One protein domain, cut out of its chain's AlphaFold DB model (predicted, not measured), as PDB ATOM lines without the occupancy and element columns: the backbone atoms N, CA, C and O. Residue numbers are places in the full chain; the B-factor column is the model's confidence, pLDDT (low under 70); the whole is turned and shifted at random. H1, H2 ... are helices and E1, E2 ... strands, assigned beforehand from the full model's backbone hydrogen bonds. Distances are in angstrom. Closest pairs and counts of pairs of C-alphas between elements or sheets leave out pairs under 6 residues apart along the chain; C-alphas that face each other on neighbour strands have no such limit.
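This is residues 50 to 152 of the 153 residues of an uncharacterized protein of Butyrivibrio sp. ob235 (UniProt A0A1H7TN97). One strongly twisted sheet of six short strands is crossed on one face by the helix H2, and the helix H1 packs beside H2. A long loop, residues 84 to 103, leads from H1 past the E6 edge of the sheet to E3, pairing briefly with E6 on its way. The printed part has 103 residues, 45 of them in named elements, under half: E1, E2, H1, E3, E4, E5, E6, H2 along the chain, class mixed, helices and strands. The sheet is antiparallel, in the order E2 E1 E3 E4 E5 E6. The whole is compact, with a radius of gyration of the C-alphas of 12.9 A and spans of 37 by 31 by 25 A.

In the sheet, E1, residues 50 to 53, is antiparallel to E3, residues 104 to 107, at 166 degrees, with N 52 and O 105 2.9 A apart, within hydrogen-bond range. E2, residues 68 to 70, is an edge strand and forms a hairpin with E1; N 68 and O 51 are 2.9 A apart. E3 begins a meander, each strand the antiparallel neighbour of the one before, with E4, residues 113 to 116, E5, residues 122 to 126, and E6, residues 135 to 137. N 106 and O 114 are 2.8 A apart, N 115 and O 124 2.9 A, and N 136 and O 123 2.8 A. Residues 90 to 91 pair antiparallel with residues 136 to 137 of E6, the other edge strand. H2, residues 140 to 150, is on the sheet at a height of 7.2 A, two layers with a helix on one face. It runs across the strands, at 90 degrees to E3 on the local plane, and lies only just over E3, with 3 C-alphas falling on it. H1, residues 73 to 83, is only just not on the sheet, with 4 pairs of C-alphas within 10 A. H1 and H2 touch, opposite ways at a steep tilt of 39 degrees; their closest C-alphas, of Tyr 82 and Phe 142, are 5.6 A apart. E2, H1 and E3 form a split strand-helix-strand unit, two strands running the same way with E1 between them, and its crossover is right-handed. Every O i to N i+4 pair is within hydrogen-bond range in H1 and H2.

E1 begins at C-alpha 50, (-26.568, 18.571, 1.067). H1 measures 15.5 A and begins at C-alpha 73, (-27.149, 30.265, 7.160). E5 is the longest strand, 13.5 A. H2 measures 15.6 A and ends at C-alpha 150, (-37.473, 18.810, -0.316).

The two C-alphas farthest apart, of Asp 72 and Asp 95, are 38.5 A apart. The printed part has no cut. The links E1 to E2 and H1 to E3 are long. Mean pLDDT of the printed part is 84.8; residues 55 to 65 and 128 to 133 are under 70.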
ATOM      1  N   LYS A  50     -26.043  19.295   2.227       94.69
ATOM      2  CA  LYS A  50     -26.568  18.571   1.067       94.69
ATOM      3  C   LYS A  50     -27.657  17.610   1.527       94.69
ATOM      4  O   LYS A  50     -27.443  16.843   2.461       94.69
ATOM      5  N   ILE A  51     -28.814  17.653   0.876       93.81
ATOM      6  CA  ILE A  51     -29.926  16.742   1.149       93.81
ATOM      7  C   ILE A  51     -30.162  15.892  -0.093       93.81
ATOM      8  O   ILE A  51     -30.482  16.417  -1.160       93.81
ATOM      9  N   TYR A  52     -30.001  14.585   0.055       90.25
ATOM     10  CA  TYR A  52     -30.237  13.596  -0.988       90.25
ATOM     11  C   TYR A  52     -31.579  12.913  -0.732       90.25
ATOM     12  O   TYR A  52     -31.912  12.617   0.418       90.25
ATOM     13  N   PHE A  53     -32.329  12.665  -1.804       88.06
ATOM     14  CA  PHE A  53     -33.574  11.903  -1.780       88.06
ATOM     15  C   PHE A  53     -33.476  10.736  -2.766       88.06
ATOM     16  O   PHE A  53     -33.144  10.936  -3.937       88.06
ATOM     17  N   GLY A  54     -33.776   9.531  -2.295       80.12
ATOM     18  CA  GLY A  54     -33.721   8.294  -3.065       80.12
ATOM     19  C   GLY A  54     -33.130   7.132  -2.269       80.12
ATOM     20  O   GLY A  54     -32.480   7.317  -1.243       80.12
ATOM     21  N   TYR A  55     -33.356   5.916  -2.763       67.44
ATOM     22  CA  TYR A  55     -32.763   4.709  -2.198       67.44
ATOM     23  C   TYR A  55     -31.296   4.619  -2.630       67.44
ATOM     24  O   TYR A  55     -31.000   4.447  -3.817       67.44
ATOM     25  N   LEU A  56     -30.372   4.761  -1.680       62.66
ATOM     26  CA  LEU A  56     -28.946   4.575  -1.935       62.66
ATOM     27  C   LEU A  56     -28.634   3.073  -1.877       62.66
ATOM     28  O   LEU A  56     -28.556   2.487  -0.801       62.66
ATOM     29  N   ASP A  57     -28.501   2.434  -3.039       54.97
ATOM     30  CA  ASP A  57     -28.167   1.011  -3.137       54.97
ATOM     31  C   ASP A  57     -26.641   0.827  -3.069       54.97
ATOM     32  O   ASP A  57     -25.944   0.983  -4.069       54.97
ATOM     33  N   GLY A  58     -26.132   0.548  -1.864       48.34
ATOM     34  CA  GLY A  58     -24.906  -0.218  -1.578       48.34
ATOM     35  C   GLY A  58     -23.529   0.348  -1.956       48.34
ATOM     36  O   GLY A  58     -22.574   0.079  -1.233       48.34
ATOM     37  N   ASP A  59     -23.399   1.131  -3.022       46.75
ATOM     38  CA  ASP A  59     -22.133   1.696  -3.494       46.75
ATOM     39  C   ASP A  59     -22.318   3.190  -3.780       46.75
ATOM     40  O   ASP A  59     -22.910   3.603  -4.779       46.75
ATOM     41  N   LEU A  60     -21.805   4.014  -2.864       50.00
ATOM     42  CA  LEU A  60     -21.782   5.472  -2.948       50.00
ATOM     43  C   LEU A  60     -20.880   5.942  -4.094       50.00
ATOM     44  O   LEU A  60     -19.763   6.406  -3.874       50.00
ATOM     45  N   ASN A  61     -21.383   5.898  -5.319       49.25
ATOM     46  CA  ASN A  61     -21.011   6.923  -6.272       49.25
ATOM     47  C   ASN A  61     -22.075   8.021  -6.169       49.25
ATOM     48  O   ASN A  61     -23.223   7.820  -6.552       49.25
ATOM     49  N   GLU A  62     -21.677   9.214  -5.712       52.84
ATOM     50  CA  GLU A  62     -22.454  10.461  -5.859       52.84
ATOM     51  C   GLU A  62     -22.891  10.715  -7.329       52.84
ATOM     52  O   GLU A  62     -23.694  11.604  -7.612       52.84
ATOM     53  N   GLU A  63     -22.365   9.929  -8.280       49.03
ATOM     54  CA  GLU A  63     -22.729   9.868  -9.693       49.03
ATOM     55  C   GLU A  63     -24.169   9.353  -9.896       49.03
ATOM     56  O   GLU A  63     -24.405   8.220 -10.308       49.03
ATOM     57  N   GLY A  64     -25.158  10.207  -9.643       55.00
ATOM     58  CA  GLY A  64     -26.539   9.941 -10.064       55.00
ATOM     59  C   GLY A  64     -27.616  10.702  -9.304       55.00
ATOM     60  O   GLY A  64     -28.717  10.858  -9.828       55.00
ATOM     61  N   TYR A  65     -27.298  11.214  -8.116       68.62
ATOM     62  CA  TYR A  65     -28.238  11.961  -7.287       68.62
ATOM     63  C   TYR A  65     -27.820  13.427  -7.217       68.62
ATOM     64  O   TYR A  65     -26.765  13.751  -6.677       68.62
ATOM     65  N   GLU A  66     -28.646  14.322  -7.763       83.06
ATOM     66  CA  GLU A  66     -28.471  15.766  -7.592       83.06
ATOM     67  C   GLU A  66     -29.026  16.170  -6.215       83.06
ATOM     68  O   GLU A  66     -30.243  16.115  -6.018       83.06
ATOM     69  N   PRO A  67     -28.178  16.553  -5.240       90.69
ATOM     70  CA  PRO A  67     -28.670  16.939  -3.928       90.69
ATOM     71  C   PRO A  67     -29.334  18.313  -3.973       90.69
ATOM     72  O   PRO A  67     -28.913  19.217  -4.703       90.69
ATOM     73  N   LEU A  68     -30.288  18.527  -3.074       92.94
ATOM     74  CA  LEU A  68     -30.668  19.871  -2.672       92.94
ATOM     75  C   LEU A  68     -29.525  20.471  -1.841       92.94
ATOM     76  O   LEU A  68     -29.210  19.985  -0.755       92.94
ATOM     77  N   ILE A  69     -28.914  21.544  -2.346       95.38
ATOM     78  CA  ILE A  69     -27.842  22.261  -1.647       95.38
ATOM     79  C   ILE A  69     -28.444  23.434  -0.870       95.38
ATOM     80  O   ILE A  69     -28.944  24.399  -1.450       95.38
ATOM     81  N   VAL A  70     -28.358  23.369   0.455       96.62
ATOM     82  CA  VAL A  70     -28.773  24.433   1.370       96.62
ATOM     83  C   VAL A  70     -27.553  25.264   1.750       96.62
ATOM     84  O   VAL A  70     -26.625  24.755   2.371       96.62
ATOM     85  N   THR A  71     -27.571  26.551   1.409       96.12
ATOM     86  CA  THR A  71     -26.526  27.533   1.770       96.12
ATOM     87  C   THR A  71     -27.059  28.682   2.630       96.12
ATOM     88  O   THR A  71     -26.309  29.573   3.025       96.12
ATOM     89  N   ASP A  72     -28.362  28.689   2.937       96.06
ATOM     90  CA  ASP A  72     -28.965  29.685   3.825       96.06
ATOM     91  C   ASP A  72     -28.538  29.438   5.277       96.06
ATOM     92  O   ASP A  72     -28.958  28.467   5.910       96.06
ATOM     93  N   GLU A  73     -27.743  30.360   5.821       95.25
ATOM     94  CA  GLU A  73     -27.149  30.265   7.160       95.25
ATOM     95  C   GLU A  73     -28.196  30.017   8.258       95.25
ATOM     96  O   GLU A  73     -27.992  29.193   9.147       95.25
ATOM     97  N   LYS A  74     -29.359  30.681   8.187       95.69
ATOM     98  CA  LYS A  74     -30.425  30.515   9.191       95.69
ATOM     99  C   LYS A  74     -31.036  29.120   9.155       95.69
ATOM    100  O   LYS A  74     -31.411  28.589  10.200       95.69
ATOM    101  N   THR A  75     -31.193  28.550   7.967       96.81
ATOM    102  CA  THR A  75     -31.699  27.189   7.785       96.81
ATOM    103  C   THR A  75     -30.678  26.173   8.284       96.81
ATOM    104  O   THR A  75     -31.049  25.294   9.059       96.81
ATOM    105  N   ILE A  76     -29.399  26.347   7.942       96.75
ATOM    106  CA  ILE A  76     -28.303  25.496   8.433       96.75
ATOM    107  C   ILE A  76     -28.243  25.531   9.965       96.75
ATOM    108  O   ILE A  76     -28.276  24.481  10.598       96.75
ATOM    109  N   GLN A  77     -28.261  26.719  10.578       94.50
ATOM    110  CA  GLN A  77     -28.252  26.864  12.039       94.50
ATOM    111  C   GLN A  77     -29.419  26.135  12.710       94.50
ATOM    112  O   GLN A  77     -29.231  25.533  13.763       94.50
ATOM    113  N   LYS A  78     -30.617  26.146  12.110       95.56
ATOM    114  CA  LYS A  78     -31.767  25.392  12.637       95.56
ATOM    115  C   LYS A  78     -31.566  23.884  12.533       95.56
ATOM    116  O   LYS A  78     -31.848  23.187  13.503       95.56
ATOM    117  N   LEU A  79     -31.090  23.391  11.388       95.88
ATOM    118  CA  LEU A  79     -30.789  21.969  11.197       95.88
ATOM    119  C   LEU A  79     -29.782  21.491  12.250       95.88
ATOM    120  O   LEU A  79     -30.051  20.525  12.963       95.88
ATOM    121  N   VAL A  80     -28.686  22.237  12.417       93.62
ATOM    122  CA  VAL A  80     -27.654  21.981  13.430       93.62
ATOM    123  C   VAL A  80     -28.231  22.032  14.840       93.62
ATOM    124  O   VAL A  80     -28.013  21.114  15.625       93.62
ATOM    125  N   GLN A  81     -28.994  23.074  15.180       92.31
ATOM    126  CA  GLN A  81     -29.567  23.235  16.517       92.31
ATOM    127  C   GLN A  81     -30.458  22.052  16.912       92.31
ATOM    128  O   GLN A  81     -30.501  21.686  18.086       92.31
ATOM    129  N   TYR A  82     -31.203  21.480  15.966       92.62
ATOM    130  CA  TYR A  82     -32.061  20.346  16.278       92.62
ATOM    131  C   TYR A  82     -31.267  19.064  16.498       92.62
ATOM    132  O   TYR A  82     -31.593  18.342  17.433       92.62
ATOM    133  N   ILE A  83     -30.238  18.803  15.691       90.31
ATOM    134  CA  ILE A  83     -29.517  17.523  15.727       90.31
ATOM    135  C   ILE A  83     -28.331  17.494  16.705       90.31
ATOM    136  O   ILE A  83     -27.959  16.431  17.184       90.31
ATOM    137  N   SER A  84     -27.744  18.647  17.034       88.12
ATOM    138  CA  SER A  84     -26.599  18.730  17.960       88.12
ATOM    139  C   SER A  84     -26.980  18.534  19.433       88.12
ATOM    140  O   SER A  84     -26.108  18.308  20.268       88.12
ATOM    141  N   ASP A  85     -28.271  18.611  19.767       84.69
ATOM    142  CA  ASP A  85     -28.780  18.365  21.118       84.69
ATOM    143  C   ASP A  85     -29.098  16.873  21.301       84.69
ATOM    144  O   ASP A  85     -30.222  16.428  21.047       84.69
ATOM    145  N   ASP A  86     -28.099  16.102  21.749       77.31
ATOM    146  CA  ASP A  86     -28.194  14.643  21.924       77.31
ATOM    147  C   ASP A  86     -29.344  14.214  22.847       77.31
ATOM    148  O   ASP A  86     -29.901  13.129  22.689       77.31
ATOM    149  N   SER A  87     -29.768  15.092  23.760       82.69
ATOM    150  CA  SER A  87     -30.833  14.818  24.720       82.69
ATOM    151  C   SER A  87     -32.209  14.700  24.063       82.69
ATOM    152  O   SER A  87     -33.145  14.187  24.678       82.69
ATOM    153  N   LYS A  88     -32.332  15.170  22.816       80.94
ATOM    154  CA  LYS A  88     -33.544  15.077  21.993       80.94
ATOM    155  C   LYS A  88     -33.517  13.913  21.006       80.94
ATOM    156  O   LYS A  88     -34.508  13.714  20.307       80.94
ATOM    157  N   ILE A  89     -32.401  13.191  20.926       87.31
ATOM    158  CA  ILE A  89     -32.243  12.018  20.073       87.31
ATOM    159  C   ILE A  89     -32.470  10.790  20.949       87.31
ATOM    160  O   ILE A  89     -31.676  10.471  21.836       87.31
ATOM    161  N   GLU A  90     -33.578  10.094  20.717       89.44
ATOM    162  CA  GLU A  90     -33.928   8.913  21.503       89.44
ATOM    163  C   GLU A  90     -33.474   7.651  20.773       89.44
ATOM    164  O   GLU A  90     -33.731   7.482  19.586       89.44
ATOM    165  N   LYS A  91     -32.816   6.731  21.482       87.94
ATOM    166  CA  LYS A  91     -32.502   5.415  20.914       87.94
ATOM    167  C   LYS A  91     -33.782   4.622  20.694       87.94
ATOM    168  O   LYS A  91     -34.610   4.529  21.602       87.94
ATOM    169  N   VAL A  92     -33.889   4.000  19.530       88.00
ATOM    170  CA  VAL A  92     -34.988   3.092  19.205       88.00
ATOM    171  C   VAL A  92     -34.876   1.836  20.064       88.00
ATOM    172  O   VAL A  92     -33.788   1.277  20.251       88.00
ATOM    173  N   LYS A  93     -35.999   1.386  20.632       87.12
ATOM    174  CA  LYS A  93     -36.040   0.107  21.347       87.12
ATOM    175  C   LYS A  93     -36.148  -1.061  20.362       87.12
ATOM    176  O   LYS A  93     -36.731  -0.898  19.296       87.12
ATOM    177  N   PRO A  94     -35.680  -2.270  20.719       84.75
ATOM    178  CA  PRO A  94     -35.754  -3.428  19.824       84.75
ATOM    179  C   PRO A  94     -37.163  -3.772  19.310       84.75
ATOM    180  O   PRO A  94     -37.297  -4.339  18.234       84.75
ATOM    181  N   ASP A  95     -38.211  -3.463  20.074       86.62
ATOM    182  CA  ASP A  95     -39.619  -3.675  19.713       86.62
ATOM    183  C   ASP A  95     -40.233  -2.533  18.886       86.62
ATOM    184  O   ASP A  95     -41.368  -2.647  18.427       86.62
ATOM    185  N   GLU A  96     -39.482  -1.451  18.683       84.94
ATOM    186  CA  GLU A  96     -39.837  -0.268  17.893       84.94
ATOM    187  C   GLU A  96     -39.034  -0.194  16.581       84.94
ATOM    188  O   GLU A  96     -39.160   0.786  15.849       84.94
ATOM    189  N   LEU A  97     -38.204  -1.208  16.295       85.94
ATOM    190  CA  LEU A  97     -37.407  -1.274  15.073       85.94
ATOM    191  C   LEU A  97     -38.317  -1.221  13.851       85.94
ATOM    192  O   LEU A  97     -39.259  -2.007  13.715       85.94
ATOM    193  N   TYR A  98     -38.006  -0.290  12.961       82.88
ATOM    194  CA  TYR A  98     -38.708  -0.132  11.706       82.88
ATOM    195  C   TYR A  98     -37.899  -0.810  10.603       82.88
ATOM    196  O   TYR A  98     -36.718  -0.529  10.425       82.88
ATOM    197  N   GLU A  99     -38.521  -1.752   9.894       81.31
ATOM    198  CA  GLU A  99     -37.883  -2.427   8.764       81.31
ATOM    199  C   GLU A  99     -38.049  -1.584   7.499       81.31
ATOM    200  O   GLU A  99     -39.153  -1.174   7.142       81.31
ATOM    201  N   GLY A 100     -36.953  -1.355   6.786       78.44
ATOM    202  CA  GLY A 100     -36.950  -0.703   5.481       78.44
ATOM    203  C   GLY A 100     -35.603  -0.057   5.201       78.44
ATOM    204  O   GLY A 100     -34.638  -0.337   5.902       78.44
ATOM    205  N   MET A 101     -35.552   0.785   4.176       81.88
ATOM    206  CA  MET A 101     -34.336   1.495   3.792       81.88
ATOM    207  C   MET A 101     -34.537   2.988   4.003       81.88
ATOM    208  O   MET A 101     -35.574   3.532   3.613       81.88
ATOM    209  N   ASN A 102     -33.527   3.650   4.560       86.62
ATOM    210  CA  ASN A 102     -33.495   5.107   4.597       86.62
ATOM    211  C   ASN A 102     -33.490   5.653   3.159       86.62
ATOM    212  O   ASN A 102     -32.781   5.149   2.283       86.62
ATOM    213  N   SER A 103     -34.277   6.696   2.921       88.50
ATOM    214  CA  SER A 103     -34.475   7.304   1.599       88.50
ATOM    215  C   SER A 103     -34.096   8.786   1.572       88.50
ATOM    216  O   SER A 103     -34.095   9.406   0.508       88.50
ATOM    217  N   ILE A 104     -33.748   9.360   2.727       91.62
ATOM    218  CA  ILE A 104     -33.301  10.743   2.879       91.62
ATOM    219  C   ILE A 104     -31.959  10.758   3.597       91.62
ATOM    220  O   ILE A 104     -31.809  10.143   4.651       91.62
ATOM    221  N   PHE A 105     -31.003  11.519   3.064       91.75
ATOM    222  CA  PHE A 105     -29.668  11.666   3.646       91.75
ATOM    223  C   PHE A 105     -29.297  13.143   3.729       91.75
ATOM    224  O   PHE A 105     -29.303  13.850   2.722       91.75
ATOM    225  N   VAL A 106     -28.982  13.610   4.934       93.81
ATOM    226  CA  VAL A 106     -28.582  14.990   5.224       93.81
ATOM    227  C   VAL A 106     -27.103  14.993   5.582       93.81
ATOM    228  O   VAL A 106     -26.730  14.580   6.677       93.81
ATOM    229  N   ASP A 107     -26.274  15.458   4.653       92.69
ATOM    230  CA  ASP A 107     -24.825  15.570   4.804       92.69
ATOM    231  C   ASP A 107     -24.438  17.007   5.172       92.69
ATOM    232  O   ASP A 107     -24.704  17.966   4.437       92.69
ATOM    233  N   PHE A 108     -23.806  17.142   6.335       92.38
ATOM    234  CA  PHE A 108     -23.348  18.410   6.892       92.38
ATOM    235  C   PHE A 108     -21.940  18.813   6.419       92.38
ATOM    236  O   PHE A 108     -21.445  19.870   6.807       92.38
ATOM    237  N   GLY A 109     -21.264  17.991   5.608       89.00
ATOM    238  CA  GLY A 109     -19.931  18.269   5.058       89.00
ATOM    239  C   GLY A 109     -18.790  18.212   6.080       89.00
ATOM    240  O   GLY A 109     -17.633  18.449   5.739       89.00
ATOM    241  N   ASN A 110     -19.099  17.881   7.332       86.81
ATOM    242  CA  ASN A 110     -18.172  17.747   8.458       86.81
ATOM    243  C   ASN A 110     -17.903  16.273   8.826       86.81
ATOM    244  O   ASN A 110     -17.337  15.997   9.887       86.81
ATOM    245  N   GLY A 111     -18.323  15.335   7.970       84.19
ATOM    246  CA  GLY A 111     -18.290  13.903   8.258       84.19
ATOM    247  C   GLY A 111     -19.408  13.450   9.195       84.19
ATOM    248  O   GLY A 111     -19.220  12.470   9.903       84.19
ATOM    249  N   ILE A 112     -20.532  14.172   9.245       86.88
ATOM    250  CA  ILE A 112     -21.772  13.731   9.889       86.88
ATOM    251  C   ILE A 112     -22.872  13.687   8.836       86.88
ATOM    252  O   ILE A 112     -23.163  14.680   8.164       86.88
ATOM    253  N   VAL A 113     -23.511  12.528   8.751       89.25
ATOM    254  CA  VAL A 113     -24.683  12.270   7.930       89.25
ATOM    255  C   VAL A 113     -25.822  11.829   8.836       89.25
ATOM    256  O   VAL A 113     -25.651  10.979   9.714       89.25
ATOM    257  N   VAL A 114     -26.997  12.406   8.608       92.12
ATOM    258  CA  VAL A 114     -28.254  11.918   9.179       92.12
ATOM    259  C   VAL A 114     -29.032  11.231   8.069       92.12
ATOM    260  O   VAL A 114     -29.427  11.889   7.106       92.12
ATOM    261  N   SER A 115     -29.247   9.927   8.194       90.69
ATOM    262  CA  SER A 115     -30.127   9.168   7.308       90.69
ATOM    263  C   SER A 115     -31.492   8.999   7.964       90.69
ATOM    264  O   SER A 115     -31.573   8.845   9.181       90.69
ATOM    265  N   MET A 116     -32.565   9.057   7.181       92.19
ATOM    266  CA  MET A 116     -33.924   8.862   7.684       92.19
ATOM    267  C   MET A 116     -34.874   8.328   6.618       92.19
ATOM    268  O   MET A 116     -34.591   8.372   5.416       92.19
ATOM    269  N   TYR A 117     -36.021   7.856   7.086       91.56
ATOM    270  CA  TYR A 117     -37.160   7.503   6.253       91.56
ATOM    271  C   TYR A 117     -37.879   8.762   5.754       91.56
ATOM    272  O   TYR A 117     -37.812   9.826   6.371       91.56
ATOM    273  N   ASP A 118     -38.580   8.650   4.631       90.38
ATOM    274  CA  ASP A 118     -39.370   9.732   4.034       90.38
ATOM    275  C   ASP A 118     -40.760   9.891   4.654       90.38
ATOM    276  O   ASP A 118     -41.397  10.930   4.471       90.38
ATOM    277  N   ASP A 119     -41.228   8.886   5.391       92.06
ATOM    278  CA  ASP A 119     -42.529   8.866   6.055       92.06
ATOM    279  C   ASP A 119     -42.444   8.940   7.591       92.06
ATOM    280  O   ASP A 119     -43.479   9.052   8.261       92.06
ATOM    281  N   LEU A 120     -41.231   8.928   8.158       93.50
ATOM    282  CA  LEU A 120     -41.014   8.839   9.597       93.50
ATOM    283  C   LEU A 120     -39.722   9.533  10.053       93.50
ATOM    284  O   LEU A 120     -38.681   9.440   9.415       93.50
ATOM    285  N   ASN A 121     -39.752  10.157  11.237       94.25
ATOM    286  CA  ASN A 121     -38.574  10.736  11.903       94.25
ATOM    287  C   ASN A 121     -37.677   9.664  12.556       94.25
ATOM    288  O   ASN A 121     -37.199   9.835  13.677       94.25
ATOM    289  N   TYR A 122     -37.495   8.549  11.867       93.12
ATOM    290  CA  TYR A 122     -36.680   7.412  12.259       93.12
ATOM    291  C   TYR A 122     -35.471   7.354  11.332       93.12
ATOM    292  O   TYR A 122     -35.602   7.646  10.144       93.12
ATOM    293  N   GLY A 123     -34.316   6.958  11.852       92.19
ATOM    294  CA  GLY A 123     -33.158   6.680  11.016       92.19
ATOM    295  C   GLY A 123     -31.882   6.533  11.824       92.19
ATOM    296  O   GLY A 123     -31.908   6.023  12.943       92.19
ATOM    297  N   ASN A 124     -30.765   6.998  11.273       89.12
ATOM    298  CA  ASN A 124     -29.445   6.830  11.873       89.12
ATOM    299  C   ASN A 124     -28.627   8.121  11.771       89.12
ATOM    300  O   ASN A 124     -28.849   8.974  10.910       89.12
ATOM    301  N   ILE A 125     -27.650   8.257  12.666       88.06
ATOM    302  CA  ILE A 125     -26.659   9.333  12.626       88.06
ATOM    303  C   ILE A 125     -25.284   8.678  12.598       88.06
ATOM    304  O   ILE A 125     -24.948   7.894  13.489       88.06
ATOM    305  N   GLY A 126     -24.490   8.989  11.579       82.94
ATOM    306  CA  GLY A 126     -23.231   8.297  11.325       82.94
ATOM    307  C   GLY A 126     -22.248   9.116  10.492       82.94
ATOM    308  O   GLY A 126     -22.580  10.206  10.029       82.94
ATOM    309  N   PRO A 127     -21.010   8.622  10.334       74.50
ATOM    310  CA  PRO A 127     -19.954   9.352   9.639       74.50
ATOM    311  C   PRO A 127     -20.059   9.339   8.105       74.50
ATOM    312  O   PRO A 127     -19.346  10.078   7.432       74.50
ATOM    313  N   GLU A 128     -20.916   8.489   7.544       69.38
ATOM    314  CA  GLU A 128     -21.004   8.221   6.109       69.38
ATOM    315  C   GLU A 128     -22.473   7.997   5.703       69.38
ATOM    316  O   GLU A 128     -23.316   7.697   6.548       69.38
ATOM    317  N   MET A 129     -22.785   8.114   4.406       62.97
ATOM    318  CA  MET A 129     -24.107   7.798   3.831       62.97
ATOM    319  C   MET A 129     -24.336   6.281   3.719       62.97
ATOM    320  O   MET A 129     -24.625   5.750   2.652       62.97
ATOM    321  N   VAL A 130     -24.157   5.564   4.818       58.84
ATOM    322  CA  VAL A 130     -24.366   4.116   4.904       58.84
ATOM    323  C   VAL A 130     -25.222   3.800   6.121       58.84
ATOM    324  O   VAL A 130     -25.188   4.520   7.115       58.84
ATOM    325  N   GLU A 131     -25.957   2.687   6.064       55.34
ATOM    326  CA  GLU A 131     -26.825   2.165   7.139       55.34
ATOM    327  C   GLU A 131     -26.053   1.672   8.387       55.34
ATOM    328  O   GLU A 131     -26.519   0.814   9.132       55.34
ATOM    329  N   TYR A 132     -24.848   2.187   8.639       57.53
ATOM    330  CA  TYR A 132     -24.075   1.868   9.834       57.53
ATOM    331  C   TYR A 132     -24.248   2.981  10.873       57.53
ATOM    332  O   TYR A 132     -23.556   3.997  10.855       57.53
ATOM    333  N   GLY A 133     -25.167   2.766  11.813       63.94
ATOM    334  CA  GLY A 133     -25.401   3.632  12.967       63.94
ATOM    335  C   GLY A 133     -26.380   2.995  13.952       63.94
ATOM    336  O   GLY A 133     -27.009   1.990  13.642       63.94
ATOM    337  N   ASP A 134     -26.495   3.564  15.155       78.06
ATOM    338  CA  ASP A 134     -27.580   3.185  16.066       78.06
ATOM    339  C   ASP A 134     -28.900   3.744  15.506       78.06
ATOM    340  O   ASP A 134     -28.947   4.903  15.085       78.06
ATOM    341  N   ASP A 135     -29.968   2.945  15.504       87.31
ATOM    342  CA  ASP A 135     -31.313   3.419  15.172       87.31
ATOM    343  C   ASP A 135     -31.811   4.423  16.214       87.31
ATOM    344  O   ASP A 135     -31.773   4.182  17.433       87.31
ATOM    345  N   VAL A 136     -32.280   5.570  15.730       91.44
ATOM    346  CA  VAL A 136     -32.720   6.687  16.562       91.44
ATOM    347  C   VAL A 136     -34.026   7.298  16.072       91.44
ATOM    348  O   VAL A 136     -34.293   7.421  14.876       91.44
ATOM    349  N   TRP A 137     -34.813   7.764  17.035       93.62
ATOM    350  CA  TRP A 137     -35.863   8.742  16.813       93.62
ATOM    351  C   TRP A 137     -35.227  10.127  16.735       93.62
ATOM    352  O   TRP A 137     -34.686  10.650  17.715       93.62
ATOM    353  N   LEU A 138     -35.294  10.722  15.549       94.19
ATOM    354  CA  LEU A 138     -34.801  12.063  15.279       94.19
ATOM    355  C   LEU A 138     -35.775  13.111  15.838       94.19
ATOM    356  O   LEU A 138     -36.993  12.893  15.838       94.19
ATOM    357  N   PRO A 139     -35.288  14.295  16.245       95.06
ATOM    358  CA  PRO A 139     -36.155  15.396  16.642       95.06
ATOM    359  C   PRO A 139     -37.170  15.713  15.542       95.06
ATOM    360  O   PRO A 139     -36.801  16.000  14.404       95.06
ATOM    361  N   LYS A 140     -38.466  15.713  15.873       95.50
ATOM    362  CA  LYS A 140     -39.525  15.922  14.872       95.50
ATOM    363  C   LYS A 140     -39.341  17.227  14.084       95.50
ATOM    364  O   LYS A 140     -39.602  17.275  12.891       95.50
ATOM    365  N   GLN A 141     -38.853  18.282  14.736       96.44
ATOM    366  CA  GLN A 141     -38.598  19.572  14.094       96.44
ATOM    367  C   GLN A 141     -37.470  19.514  13.055       96.44
ATOM    368  O   GLN A 141     -37.494  20.291  12.102       96.44
ATOM    369  N   PHE A 142     -36.494  18.619  13.239       96.81
ATOM    370  CA  PHE A 142     -35.452  18.361  12.249       96.81
ATOM    371  C   PHE A 142     -36.061  17.710  11.009       96.81
ATOM    372  O   PHE A 142     -35.940  18.258   9.915       96.81
ATOM    373  N   TYR A 143     -36.793  16.614  11.212       96.75
ATOM    374  CA  TYR A 143     -37.504  15.900  10.154       96.75
ATOM    375  C   TYR A 143     -38.440  16.828   9.365       96.75
ATOM    376  O   TYR A 143     -38.288  16.982   8.156       96.75
ATOM    377  N   ASP A 144     -39.339  17.545  10.051       97.31
ATOM    378  CA  ASP A 144     -40.308  18.449   9.414       97.31
ATOM    379  C   ASP A 144     -39.611  19.535   8.572       97.31
ATOM    380  O   ASP A 144     -40.095  19.912   7.502       97.31
ATOM    381  N   LEU A 145     -38.468  20.052   9.042       97.75
ATOM    382  CA  LEU A 145     -37.694  21.042   8.297       97.75
ATOM    383  C   LEU A 145     -37.109  20.436   7.018       97.75
ATOM    384  O   LEU A 145     -37.242  21.057   5.964       97.75
ATOM    385  N   VAL A 146     -36.511  19.246   7.098       97.31
ATOM    386  CA  VAL A 146     -35.918  18.542   5.949       97.31
ATOM    387  C   VAL A 146     -36.974  18.225   4.892       97.31
ATOM    388  O   VAL A 146     -36.787  18.592   3.732       97.31
ATOM    389  N   ILE A 147     -38.121  17.668   5.288       96.19
ATOM    390  CA  ILE A 147     -39.238  17.411   4.366       96.19
ATOM    391  C   ILE A 147     -39.705  18.712   3.701       96.19
ATOM    392  O   ILE A 147     -39.808  18.783   2.479       96.19
ATOM    393  N   SER A 148     -39.874  19.796   4.469       96.25
ATOM    394  CA  SER A 148     -40.306  21.087   3.908       96.25
ATOM    395  C   SER A 148     -39.305  21.729   2.937       96.25
ATOM    396  O   SER A 148     -39.670  22.645   2.196       96.25
ATOM    397  N   LEU A 149     -38.028  21.338   2.999       95.88
ATOM    398  CA  LEU A 149     -36.991  21.789   2.074       95.88
ATOM    399  C   LEU A 149     -37.066  20.999   0.765       95.88
ATOM    400  O   LEU A 149     -36.998  21.616  -0.296       95.88
ATOM    401  N   LEU A 150     -37.280  19.683   0.845       91.88
ATOM    402  CA  LEU A 150     -37.473  18.810  -0.316       91.88
ATOM    403  C   LEU A 150     -38.758  19.146  -1.091       91.88
ATOM    404  O   LEU A 150     -38.735  19.210  -2.312       91.88
ATOM    405  N   GLU A 151     -39.861  19.456  -0.402       90.44
ATOM    406  CA  GLU A 151     -41.143  19.818  -1.038       90.44
ATOM    407  C   GLU A 151     -41.123  21.154  -1.807       90.44
ATOM    408  O   GLU A 151     -42.053  21.449  -2.560       90.44
ATOM    409  N   LYS A 152     -40.117  22.009  -1.583       82.62
ATOM    410  CA  LYS A 152     -39.998  23.330  -2.233       82.62
ATOM    411  C   LYS A 152     -39.200  23.304  -3.537       82.62
ATOM    412  O   LYS A 152     -39.085  24.360  -4.167       82.62
TER     413      LYS A 152